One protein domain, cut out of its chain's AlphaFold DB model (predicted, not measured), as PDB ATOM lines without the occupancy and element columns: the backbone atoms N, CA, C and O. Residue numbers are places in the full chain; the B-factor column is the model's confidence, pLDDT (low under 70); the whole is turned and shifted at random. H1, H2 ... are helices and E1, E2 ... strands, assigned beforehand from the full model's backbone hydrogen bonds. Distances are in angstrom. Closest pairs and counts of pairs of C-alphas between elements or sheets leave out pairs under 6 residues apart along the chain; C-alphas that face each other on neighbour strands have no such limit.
ATOM      1  N   ARG A 553     123.204 145.576 159.290       78.69
ATOM      2  CA  ARG A 553     123.048 144.212 158.744       78.69
ATOM      3  C   ARG A 553     124.366 143.446 158.715       78.69
ATOM      4  O   ARG A 553     124.389 142.251 158.993       78.69
ATOM      5  N   LEU A 554     125.470 144.130 158.434       79.75
ATOM      6  CA  LEU A 554     126.795 143.525 158.365       79.75
ATOM      7  C   LEU A 554     127.304 143.109 159.749       79.75
ATOM      8  O   LEU A 554     127.816 142.006 159.898       79.75
ATOM      9  N   ILE A 555     127.079 143.923 160.783       80.44
ATOM     10  CA  ILE A 555     127.357 143.526 162.175       80.44
ATOM     11  C   ILE A 555     126.563 142.262 162.548       80.44
ATOM     12  O   ILE A 555     127.079 141.372 163.224       80.44
ATOM     13  N   ASN A 556     125.321 142.151 162.076       75.50
ATOM     14  CA  ASN A 556     124.474 140.987 162.340       75.50
ATOM     15  C   ASN A 556     124.942 139.720 161.620       75.50
ATOM     16  O   ASN A 556     125.059 138.673 162.260       75.50
ATOM     17  N   ARG A 557     125.291 139.822 160.335       77.69
ATOM     18  CA  ARG A 557     125.876 138.712 159.567       77.69
ATOM     19  C   ARG A 557     127.208 138.243 160.171       77.69
ATOM     20  O   ARG A 557     127.485 137.044 160.188       77.69
ATOM     21  N   ALA A 558     128.008 139.159 160.726       79.44
ATOM     22  CA  ALA A 558     129.280 138.822 161.365       79.44
ATOM     23  C   ALA A 558     129.049 137.935 162.592       79.44
ATOM     24  O   ALA A 558     129.685 136.890 162.734       79.44
ATOM     25  N   ARG A 559     128.072 138.310 163.426       78.81
ATOM     26  CA  ARG A 559     127.645 137.500 164.570       78.81
ATOM     27  C   ARG A 559     127.148 136.121 164.133       78.81
ATOM     28  O   ARG A 559     127.537 135.127 164.736       78.81
ATOM     29  N   GLU A 560     126.291 136.047 163.114       75.25
ATOM     30  CA  GLU A 560     125.771 134.769 162.586       75.25
ATOM     31  C   GLU A 560     126.878 133.854 162.060       75.25
ATOM     32  O   GLU A 560     126.785 132.637 162.181       75.25
ATOM     33  N   SER A 561     127.960 134.447 161.559       78.12
ATOM     34  CA  SER A 561     129.166 133.736 161.128       78.12
ATOM     35  C   SER A 561     130.088 133.336 162.294       78.12
ATOM     36  O   SER A 561     131.179 132.820 162.069       78.12
ATOM     37  N   GLY A 562     129.675 133.576 163.543       80.06
ATOM     38  CA  GLY A 562     130.410 133.210 164.753       80.06
ATOM     39  C   GLY A 562     131.456 134.227 165.217       80.06
ATOM     40  O   GLY A 562     132.155 133.949 166.190       80.06
ATOM     41  N   LEU A 563     131.563 135.397 164.574       84.25
ATOM     42  CA  LEU A 563     132.484 136.451 165.002       84.25
ATOM     43  C   LEU A 563     131.953 137.157 166.252       84.25
ATOM     44  O   LEU A 563     130.776 137.516 166.338       84.25
ATOM     45  N   ALA A 564     132.841 137.410 167.210       85.12
ATOM     46  CA  ALA A 564     132.513 138.248 168.349       85.12
ATOM     47  C   ALA A 564     132.297 139.709 167.922       85.12
ATOM     48  O   ALA A 564     133.003 140.234 167.064       85.12
ATOM     49  N   ILE A 565     131.349 140.385 168.566       85.12
ATOM     50  CA  ILE A 565     131.112 141.823 168.438       85.12
ATOM     51  C   ILE A 565     131.699 142.513 169.667       85.12
ATOM     52  O   ILE A 565     131.438 142.105 170.800       85.12
ATOM     53  N   LEU A 566     132.499 143.554 169.455       87.69
ATOM     54  CA  LEU A 566     133.157 144.300 170.518       87.69
ATOM     55  C   LEU A 566     132.602 145.710 170.645       87.69
ATOM     56  O   LEU A 566     132.274 146.361 169.654       87.69
ATOM     57  N   ARG A 567     132.576 146.191 171.888       87.06
ATOM     58  CA  ARG A 567     132.395 147.596 172.237       87.06
ATOM     59  C   ARG A 567     133.739 148.182 172.643       87.06
ATOM     60  O   ARG A 567     134.295 147.796 173.670       87.06
ATOM     61  N   ILE A 568     134.239 149.134 171.864       89.56
ATOM     62  CA  ILE A 568     135.499 149.827 172.133       89.56
ATOM     63  C   ILE A 568     135.204 151.234 172.655       89.56
ATOM     64  O   ILE A 568     134.428 151.993 172.077       89.56
ATOM     65  N   THR A 569     135.830 151.578 173.770       90.31
ATOM     66  CA  THR A 569     135.734 152.862 174.470       90.31
ATOM     67  C   THR A 569     137.134 153.337 174.853       90.31
ATOM     68  O   THR A 569     138.115 152.611 174.676       90.31
ATOM     69  N   SER A 570     137.244 154.516 175.467       90.75
ATOM     70  CA  SER A 570     138.507 154.983 176.055       90.75
ATOM     71  C   SER A 570     139.084 154.020 177.102       90.75
ATOM     72  O   SER A 570     140.293 153.988 177.300       90.75
ATOM     73  N   ASN A 571     138.242 153.217 177.765       89.50
ATOM     74  CA  ASN A 571     138.671 152.318 178.842       89.50
ATOM     75  C   ASN A 571     139.347 151.038 178.331       89.50
ATOM     76  O   ASN A 571     140.091 150.409 179.077       89.50
ATOM     77  N   ASN A 572     139.084 150.645 177.085       89.06
ATOM     78  CA  ASN A 572     139.563 149.396 176.491       89.06
ATOM     79  C   ASN A 572     140.091 149.588 175.059       89.06
ATOM     80  O   ASN A 572     140.099 148.666 174.250       89.06
ATOM     81  N   GLN A 573     140.571 150.791 174.735       90.88
ATOM     82  CA  GLN A 573     141.093 151.131 173.408       90.88
ATOM     83  C   GLN A 573     142.265 150.233 172.965       90.88
ATOM     84  O   GLN A 573     142.478 150.048 171.768       90.88
ATOM     85  N   ALA A 574     143.018 149.657 173.909       90.75
ATOM     86  CA  ALA A 574     144.107 148.726 173.612       90.75
ATOM     87  C   ALA A 574     143.627 147.468 172.860       90.75
ATOM     88  O   ALA A 574     144.359 146.958 172.008       90.75
ATOM     89  N   ASP A 575     142.385 147.030 173.096       90.19
ATOM     90  CA  ASP A 575     141.797 145.834 172.476       90.19
ATOM     91  C   ASP A 575     141.664 145.982 170.952       90.19
ATOM     92  O   ASP A 575     141.733 144.997 170.216       90.19
ATOM     93  N   LEU A 576     141.558 147.219 170.451       92.88
ATOM     94  CA  LEU A 576     141.441 147.524 169.024       92.88
ATOM     95  C   LEU A 576     142.628 147.003 168.201       92.88
ATOM     96  O   LEU A 576     142.471 146.635 167.035       92.88
ATOM     97  N   GLN A 577     143.826 146.961 168.793       91.44
ATOM     98  CA  GLN A 577     145.019 146.499 168.082       91.44
ATOM     99  C   GLN A 577     144.951 145.010 167.752       91.44
ATOM    100  O   GLN A 577     145.415 144.613 166.682       91.44
ATOM    101  N   ALA A 578     144.321 144.219 168.624       90.56
ATOM    102  CA  ALA A 578     144.183 142.776 168.472       90.56
ATOM    103  C   ALA A 578     143.134 142.368 167.423       90.56
ATOM    104  O   ALA A 578     143.109 141.208 167.019       90.56
ATOM    105  N   LEU A 579     142.283 143.295 166.966       92.44
ATOM    106  CA  LEU A 579     141.226 142.992 166.002       92.44
ATOM    107  C   LEU A 579     141.795 142.714 164.606       92.44
ATOM    108  O   LEU A 579     142.661 143.447 164.112       92.44
ATOM    109  N   ALA A 580     141.265 141.688 163.943       91.31
ATOM    110  CA  ALA A 580     141.633 141.294 162.585       91.31
ATOM    111  C   ALA A 580     140.852 142.119 161.546       91.31
ATOM    112  O   ALA A 580     140.119 141.578 160.719       91.31
ATOM    113  N   ILE A 581     140.978 143.446 161.633       91.31
ATOM    114  CA  ILE A 581     140.227 144.421 160.830       91.31
ATOM    115  C   ILE A 581     141.177 145.397 160.114       91.31
ATOM    116  O   ILE A 581     142.319 145.561 160.567       91.31
ATOM    117  N   PRO A 582     140.733 146.059 159.028       89.88
ATOM    118  CA  PRO A 582     141.582 146.946 158.237       89.88
ATOM    119  C   PRO A 582     142.140 148.136 159.031       89.88
ATOM    120  O   PRO A 582     141.523 148.613 159.990       89.88
ATOM    121  N   ALA A 583     143.318 148.625 158.637       90.25
ATOM    122  CA  ALA A 583     144.034 149.679 159.360       90.25
ATOM    123  C   ALA A 583     143.278 151.016 159.342       90.25
ATOM    124  O   ALA A 583     143.267 151.731 160.342       90.25
ATOM    125  N   GLU A 584     142.598 151.321 158.237       87.75
ATOM    126  CA  GLU A 584     141.748 152.497 158.080       87.75
ATOM    127  C   GLU A 584     140.561 152.487 159.054       87.75
ATOM    128  O   GLU A 584     140.268 153.508 159.672       87.75
ATOM    129  N   VAL A 585     139.952 151.321 159.293       90.44
ATOM    130  CA  VAL A 585     138.859 151.164 160.267       90.44
ATOM    131  C   VAL A 585     139.385 151.337 161.694       90.44
ATOM    132  O   VAL A 585     138.745 151.989 162.519       90.44
ATOM    133  N   LYS A 586     140.585 150.814 161.994       94.56
ATOM    134  CA  LYS A 586     141.236 151.055 163.293       94.56
ATOM    135  C   LYS A 586     141.493 152.545 163.511       94.56
ATOM    136  O   LYS A 586     141.197 153.044 164.593       94.56
ATOM    137  N   ALA A 587     142.017 153.247 162.509       93.12
ATOM    138  CA  ALA A 587     142.290 154.678 162.603       93.12
ATOM    139  C   ALA A 587     141.007 155.492 162.843       93.12
ATOM    140  O   ALA A 587     140.994 156.360 163.717       93.12
ATOM    141  N   ASP A 588     139.914 155.177 162.142       91.19
ATOM    142  CA  ASP A 588     138.635 155.866 162.341       91.19
ATOM    143  C   ASP A 588     138.077 155.653 163.759       91.19
ATOM    144  O   ASP A 588     137.758 156.609 164.469       91.19
ATOM    145  N   ILE A 589     138.081 154.405 164.248       94.50
ATOM    146  CA  ILE A 589     137.666 154.087 165.623       94.50
ATOM    147  C   ILE A 589     138.540 154.821 166.655       94.50
ATOM    148  O   ILE A 589     138.018 155.356 167.635       94.50
ATOM    149  N   GLN A 590     139.860 154.887 166.451       95.69
ATOM    150  CA  GLN A 590     140.763 155.630 167.339       95.69
ATOM    151  C   GLN A 590     140.425 157.121 167.387       95.69
ATOM    152  O   GLN A 590     140.345 157.691 168.477       95.69
ATOM    153  N   ASN A 591     140.199 157.739 166.227       94.19
ATOM    154  CA  ASN A 591     139.826 159.147 166.127       94.19
ATOM    155  C   ASN A 591     138.480 159.412 166.813       94.19
ATOM    156  O   ASN A 591     138.336 160.380 167.560       94.19
ATOM    157  N   ALA A 592     137.508 158.519 166.629       92.81
ATOM    158  CA  ALA A 592     136.213 158.608 167.286       92.81
ATOM    159  C   ALA A 592     136.349 158.574 168.818       92.81
ATOM    160  O   ALA A 592     135.829 159.463 169.499       92.81
ATOM    161  N   ILE A 593     137.103 157.611 169.356       94.81
ATOM    162  CA  ILE A 593     137.354 157.478 170.800       94.81
ATOM    163  C   ILE A 593     138.065 158.714 171.356       94.81
ATOM    164  O   ILE A 593     137.692 159.202 172.424       94.81
ATOM    165  N   ALA A 594     139.028 159.278 170.618       94.69
ATOM    166  CA  ALA A 594     139.716 160.510 171.008       94.69
ATOM    167  C   ALA A 594     138.763 161.716 171.143       94.69
ATOM    168  O   ALA A 594     139.036 162.635 171.911       94.69
ATOM    169  N   THR A 595     137.619 161.692 170.449       93.00
ATOM    170  CA  THR A 595     136.548 162.702 170.562       93.00
ATOM    171  C   THR A 595     135.447 162.341 171.569       93.00
ATOM    172  O   THR A 595     134.405 162.990 171.596       93.00
ATOM    173  N   GLY A 596     135.657 161.319 172.409       91.62
ATOM    174  CA  GLY A 596     134.710 160.900 173.451       91.62
ATOM    175  C   GLY A 596     133.584 159.979 172.970       91.62
ATOM    176  O   GLY A 596     132.626 159.754 173.710       91.62
ATOM    177  N   LYS A 597     133.682 159.440 171.748       92.12
ATOM    178  CA  LYS A 597     132.725 158.466 171.204       92.12
ATOM    179  C   LYS A 597     133.085 157.036 171.620       92.12
ATOM    180  O   LYS A 597     134.187 156.752 172.083       92.12
ATOM    181  N   GLU A 598     132.150 156.122 171.412       90.06
ATOM    182  CA  GLU A 598     132.358 154.674 171.497       90.06
ATOM    183  C   GLU A 598     132.180 154.016 170.124       90.06
ATOM    184  O   GLU A 598     131.519 154.580 169.252       90.06
ATOM    185  N   ALA A 599     132.736 152.817 169.946       90.56
ATOM    186  CA  ALA A 599     132.597 152.030 168.727       90.56
ATOM    187  C   ALA A 599     131.996 150.645 168.993       90.56
ATOM    188  O   ALA A 599     132.310 150.014 170.002       90.56
ATOM    189  N   ILE A 600     131.173 150.159 168.065       88.00
ATOM    190  CA  ILE A 600     130.722 148.765 167.972       88.00
ATOM    191  C   ILE A 600     131.269 148.177 166.682       88.00
ATOM    192  O   ILE A 600     131.008 148.717 165.608       88.00
ATOM    193  N   VAL A 601     132.022 147.085 166.784       90.25
ATOM    194  CA  VAL A 601     132.763 146.519 165.652       90.25
ATOM    195  C   VAL A 601     132.917 144.998 165.799       90.25
ATOM    196  O   VAL A 601     133.172 144.521 166.907       90.25
ATOM    197  N   PRO A 602     132.756 144.206 164.724       89.31
ATOM    198  CA  PRO A 602     133.127 142.792 164.714       89.31
ATOM    199  C   PRO A 602     134.628 142.566 164.950       89.31
ATOM    200  O   PRO A 602     135.459 143.406 164.612       89.31
ATOM    201  N   GLU A 603     135.002 141.407 165.489       90.31
ATOM    202  CA  GLU A 603     136.407 141.090 165.775       90.31
ATOM    203  C   GLU A 603     137.272 140.829 164.535       90.31
ATOM    204  O   GLU A 603     138.504 140.850 164.612       90.31
ATOM    205  N   GLY A 604     136.623 140.593 163.398       87.88
ATOM    206  CA  GLY A 604     137.259 140.318 162.124       87.88
ATOM    207  C   GLY A 604     136.390 140.733 160.942       87.88
ATOM    208  O   GLY A 604     135.207 141.047 161.084       87.88
ATOM    209  N   VAL A 605     137.007 140.732 159.767       82.69
ATOM    210  CA  VAL A 605     136.338 140.938 158.477       82.69
ATOM    211  C   VAL A 605     135.444 139.734 158.173       82.69
ATOM    212  O   VAL A 605     135.834 138.588 158.393       82.69
ATOM    213  N   MET A 606     134.243 139.982 157.652       75.69
ATOM    214  CA  MET A 606     133.371 138.898 157.203       75.69
ATOM    215  C   MET A 606     133.916 138.247 155.926       75.69
ATOM    216  O   MET A 606     134.472 138.919 155.057       75.69
ATOM    217  N   SER A 607     133.739 136.930 155.814       60.97
ATOM    218  CA  SER A 607     134.119 136.140 154.637       60.97
ATOM    219  C   SER A 607     132.915 135.334 154.137       60.97
ATOM    220  O   SER A 607     132.107 134.885 154.946       60.97
ATOM    221  N   GLY A 608     132.758 135.194 152.816       58.94
ATOM    222  CA  GLY A 608     131.591 134.568 152.181       58.94
ATOM    223  C   GLY A 608     131.100 135.373 150.972       58.94
ATOM    224  O   GLY A 608     131.911 135.955 150.261       58.94
ATOM    225  N   SER A 609     129.780 135.447 150.772       49.69
ATOM    226  CA  SER A 609     129.126 136.254 149.719       49.69
ATOM    227  C   SER A 609     129.310 137.772 149.865       49.69
ATOM    228  O   SER A 609     128.883 138.530 149.006       49.69
ATOM    229  N   TRP A 610     129.923 138.229 150.960       57.88
ATOM    230  CA  TRP A 610     130.306 139.619 151.184       57.88
ATOM    231  C   TRP A 610     131.703 139.673 151.812       57.88
ATOM    232  O   TRP A 610     131.988 138.896 152.730       57.88
ATOM    233  N   HIS A 611     132.538 140.620 151.373       67.75
ATOM    234  CA  HIS A 611     133.844 140.902 151.971       67.75
ATOM    235  C   HIS A 611     133.920 142.337 152.510       67.75
ATOM    236  O   HIS A 611     133.807 143.301 151.756       67.75
ATOM    237  N   GLY A 612     134.152 142.482 153.816       74.50
ATOM    238  CA  GLY A 612     134.311 143.786 154.464       74.50
ATOM    239  C   GLY A 612     134.032 143.775 155.972       74.50
ATOM    240  O   GLY A 612     134.001 142.724 156.621       74.50
ATOM    241  N   ILE A 613     133.777 144.952 156.541       83.31
ATOM    242  CA  ILE A 613     133.305 145.131 157.913       83.31
ATOM    243  C   ILE A 613     132.338 146.322 158.047       83.31
ATOM    244  O   ILE A 613     132.584 147.405 157.519       83.31
ATOM    245  N   GLY A 614     131.232 146.112 158.768       86.44
ATOM    246  CA  GLY A 614     130.349 147.181 159.240       86.44
ATOM    247  C   GLY A 614     130.668 147.540 160.691       86.44
ATOM    248  O   GLY A 614     130.950 146.646 161.490       86.44
ATOM    249  N   TYR A 615     130.636 148.824 161.041       88.62
ATOM    250  CA  TYR A 615     130.892 149.302 162.403       88.62
ATOM    251  C   TYR A 615     130.086 150.568 162.709       88.62
ATOM    252  O   TYR A 615     129.646 151.280 161.811       88.62
ATOM    253  N   ILE A 616     129.847 150.830 163.993       89.75
ATOM    254  CA  ILE A 616     129.039 151.965 164.451       89.75
ATOM    255  C   ILE A 616     129.875 152.803 165.400       89.75
ATOM    256  O   ILE A 616     130.423 152.266 166.359       89.75
ATOM    257  N   LEU A 617     129.920 154.111 165.175       90.81
ATOM    258  CA  LEU A 617     130.496 155.086 166.096       90.81
ATOM    259  C   LEU A 617     129.354 155.855 166.752       90.81
ATOM    260  O   LEU A 617     128.484 156.354 166.047       90.81
ATOM    261  N   THR A 618     129.316 155.970 168.075       89.00
ATOM    262  CA  THR A 618     128.217 156.651 168.779       89.00
ATOM    263  C   THR A 618     128.749 157.653 169.789       89.00
ATOM    264  O   THR A 618     129.657 157.347 170.557       89.00
ATOM    265  N   ASP A 619     128.160 158.845 169.814       90.81
ATOM    266  CA  ASP A 619     128.297 159.774 170.930       90.81
ATOM    267  C   ASP A 619     127.351 159.332 172.064       90.81
ATOM    268  O   ASP A 619     126.127 159.437 171.919       90.81
ATOM    269  N   PRO A 620     127.875 158.845 173.203       86.38
ATOM    270  CA  PRO A 620     127.048 158.325 174.290       86.38
ATOM    271  C   PRO A 620     126.231 159.411 175.008       86.38
ATOM    272  O   PRO A 620     125.310 159.084 175.757       86.38
ATOM    273  N   THR A 621     126.551 160.694 174.810       89.25
ATOM    274  CA  THR A 621     125.867 161.818 175.467       89.25
ATOM    275  C   THR A 621     124.652 162.308 174.687       89.25
ATOM    276  O   THR A 621     123.674 162.755 175.288       89.25
ATOM    277  N   THR A 622     124.694 162.207 173.358       89.12
ATOM    278  CA  THR A 622     123.619 162.665 172.467       89.12
ATOM    279  C   THR A 622     122.845 161.519 171.826       89.12
ATOM    280  O   THR A 622     121.690 161.699 171.445       89.12
ATOM    281  N   GLY A 623     123.454 160.335 171.723       87.31
ATOM    282  CA  GLY A 623     122.936 159.200 170.963       87.31
ATOM    283  C   GLY A 623     123.152 159.331 169.454       87.31
ATOM    284  O   GLY A 623     122.707 158.460 168.712       87.31
ATOM    285  N   ALA A 624     123.822 160.391 168.984       88.25
ATOM    286  CA  ALA A 624     124.161 160.551 167.575       88.25
ATOM    287  C   ALA A 624     125.148 159.460 167.137       88.25
ATOM    288  O   ALA A 624     126.146 159.208 167.818       88.25
ATOM    289  N   GLY A 625     124.873 158.822 165.999       88.25
ATOM    290  CA  GLY A 625     125.663 157.712 165.480       88.25
ATOM    291  C   GLY A 625     126.134 157.928 164.045       88.25
ATOM    292  O   GLY A 625     125.435 158.555 163.254       88.25
ATOM    293  N   ALA A 626     127.305 157.386 163.716       88.62
ATOM    294  CA  ALA A 626     127.759 157.153 162.350       88.62
ATOM    295  C   ALA A 626     127.768 155.640 162.095       88.62
ATOM    296  O   ALA A 626     128.291 154.877 162.911       88.62
ATOM    297  N   TYR A 627     127.158 155.221 160.989       87.88
ATOM    298  CA  TYR A 627     126.920 153.822 160.638       87.88
ATOM    299  C   TYR A 627     127.734 153.518 159.384       87.88
ATOM    300  O   TYR A 627     127.387 153.942 158.286       87.88
ATOM    301  N   MET A 628     128.867 152.857 159.584       85.75
ATOM    302  CA  MET A 628     129.970 152.827 158.633       85.75
ATOM    303  C   MET A 628     130.106 151.448 157.994       85.75
ATOM    304  O   MET A 628     129.981 150.420 158.670       85.75
ATOM    305  N   ILE A 629     130.451 151.425 156.710       80.75
ATOM    306  CA  ILE A 629     130.964 150.249 156.007       80.75
ATOM    307  C   ILE A 629     132.393 150.569 155.556       80.75
ATOM    308  O   ILE A 629     132.683 151.679 155.108       80.75
ATOM    309  N   ASN A 630     133.320 149.620 155.694       70.88
ATOM    310  CA  ASN A 630     134.682 149.796 155.183       70.88
ATOM    311  C   ASN A 630     134.691 150.145 153.681       70.88
ATOM    312  O   ASN A 630     133.851 149.681 152.916       70.88
ATOM    313  N   GLY A 631     135.658 150.966 153.260       59.38
ATOM    314  CA  GLY A 631     135.689 151.548 151.910       59.38
ATOM    315  C   GLY A 631     135.115 152.968 151.810       59.38
ATOM    316  O   GLY A 631     134.973 153.467 150.704       59.38
ATOM    317  N   GLY A 632     134.816 153.619 152.943       52.62
ATOM    318  CA  GLY A 632     134.439 155.041 153.003       52.62
ATOM    319  C   GLY A 632     132.938 155.328 152.886       52.62
ATOM    320  O   GLY A 632     132.536 156.490 152.936       52.62
ATOM    321  N   TYR A 633     132.108 154.290 152.767       50.69
ATOM    322  CA  TYR A 633     130.655 154.428 152.700       50.69
ATOM    323  C   TYR A 633     130.047 154.612 154.100       50.69
ATOM    324  O   TYR A 633     130.232 153.767 154.982       50.69
ATOM    325  N   ASN A 634     129.247 155.668 154.277       52.12
ATOM    326  CA  ASN A 634     128.368 155.839 155.435       52.12
ATOM    327  C   ASN A 634     126.955 155.418 155.037       52.12
ATOM    328  O   ASN A 634     126.095 156.270 154.821       52.12
ATOM    329  N   GLY A 635     126.717 154.113 154.892       52.72
ATOM    330  CA  GLY A 635     125.342 153.674 154.722       52.72
ATOM    331  C   GLY A 635     125.115 152.240 154.259       52.72
ATOM    332  O   GLY A 635     125.595 151.292 154.884       52.72
ATOM    333  N   GLY A 636     124.341 152.077 153.183       51.81
ATOM    334  CA  GLY A 636     123.883 150.795 152.652       51.81
ATOM    335  C   GLY A 636     124.291 150.530 151.204       51.81
ATOM    336  O   GLY A 636     124.636 151.432 150.445       51.81
ATOM    337  N   VAL A 637     124.237 149.261 150.809       56.78
ATOM    338  CA  VAL A 637     124.544 148.771 149.460       56.78
ATOM    339  C   VAL A 637     123.432 147.841 148.976       56.78
ATOM    340  O   VAL A 637     122.942 147.005 149.728       56.78
ATOM    341  N   ASP A 638     123.017 147.995 147.724       44.38
ATOM    342  CA  ASP A 638     121.905 147.271 147.087       44.38
ATOM    343  C   ASP A 638     122.183 145.767 146.966       44.38
ATOM    344  O   ASP A 638     121.294 144.949 147.174       44.38
ATOM    345  N   GLU A 639     123.439 145.405 146.714       50.47
ATOM    346  CA  GLU A 639     123.960 144.047 146.791       50.47
ATOM    347  C   GLU A 639     125.441 144.118 147.155       50.47
ATOM    348  O   GLU A 639     126.190 144.920 146.592       50.47
ATOM    349  N   PRO A 640     125.902 143.263 148.062       40.84
ATOM    350  CA  PRO A 640     127.271 142.814 148.021       40.84
ATOM    351  C   PRO A 640     127.365 141.640 147.067       40.84
ATOM    352  O   PRO A 640     126.804 140.577 147.328       40.84
ATOM    353  N   GLY A 641     127.994 141.863 145.923       37.81
ATOM    354  CA  GLY A 641     128.128 140.828 144.917       37.81
ATOM    355  C   GLY A 641     128.764 139.569 145.507       37.81
ATOM    356  O   GLY A 641     129.866 139.617 146.049       37.81
TER     357      GLY A 641
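Overview. This is residues 553 to 641 of the 846 residues of an uncharacterized protein of Undibacterium sp. KW1 (UniProt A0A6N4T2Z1). A twisted four-stranded sheet forms the middle layer of three: H2 and H3, side by side as a helical hairpin, cover one face, and H1 packs across the strand ends on the opposite face. Beyond the edge strand E4 the short strand E5 and a tail run on. The printed part has 89 residues, in the order H1 E1 H2 H3 E2 E3 E4 E5; the sheet runs E1, E2, E3, E4, antiparallel throughout, and the class is mixed, helices and strands. The whole is compact, with a radius of gyration of the C-alphas of 12.5 A and spans of 35 by 25 by 21 A.

Arrangement. Begin with the sheet: E1, residues 565 to 568, is the antiparallel neighbour of E2, residues 598 to 602, where N 566 and O 601 are 2.8 A apart, within hydrogen-bond range. E2, E3, residues 614 to 618, and E4, residues 625 to 629, form a meander, each strand the antiparallel neighbour of the one before; look for N 600 and O 616 at 2.8 A, and N 615 and O 628 at 2.9 A, both within range. H3, residues 583 to 594, lies over E2 and E3 at a height over the sheet of 9.4 A, along the strands; its closest C-alphas to E2 are those of Ile 589 and Ala 599, 6.3 A apart. On the same face H2, residues 573 to 578, lies over E1; it touches H3 in a hairpin, at a shallow tilt of 10 degrees, opposite ways, with the C-alphas of Leu 576 and Lys 586 closest at 6.7 A. On the opposite face H1, residues 553 to 560, has a height over the sheet of 6.8 A; the C-alphas of Leu 554 and Gly 614 are its closest to E3, 5.2 A apart. E5, residues 635 to 637, pairs with no named strand; its closest C-alphas to E4 are those of Met 628 and Gly 635, 6.1 A apart. Every O i to N i+4 pair is within range in H1 and H3; H2 has 0 of 2, but 3 of 3 O i to N i+3 pairs.

Along the chain. Find C-alpha 553 at (123.048, 144.212, 158.744), where H1 begins; it spans 10.6 A. C-alpha 583 at (144.034, 149.679, 159.360) begins H3, 16.5 A long. E2, E3 and E4 span 13.7, 13.6 and 13.2 A. E5 ends at C-alpha 637, at (124.544, 148.771, 149.460).

Size, cuts and confidence. The C-alphas of Asn 571 and Gly 641 are farthest apart, at 37.3 A. The printed part has no cut. The link E2 to E3, 11 residues, is long. The mean pLDDT of the printed part is 81.2; residues 607 to 611 and 631 to 641 are under 70.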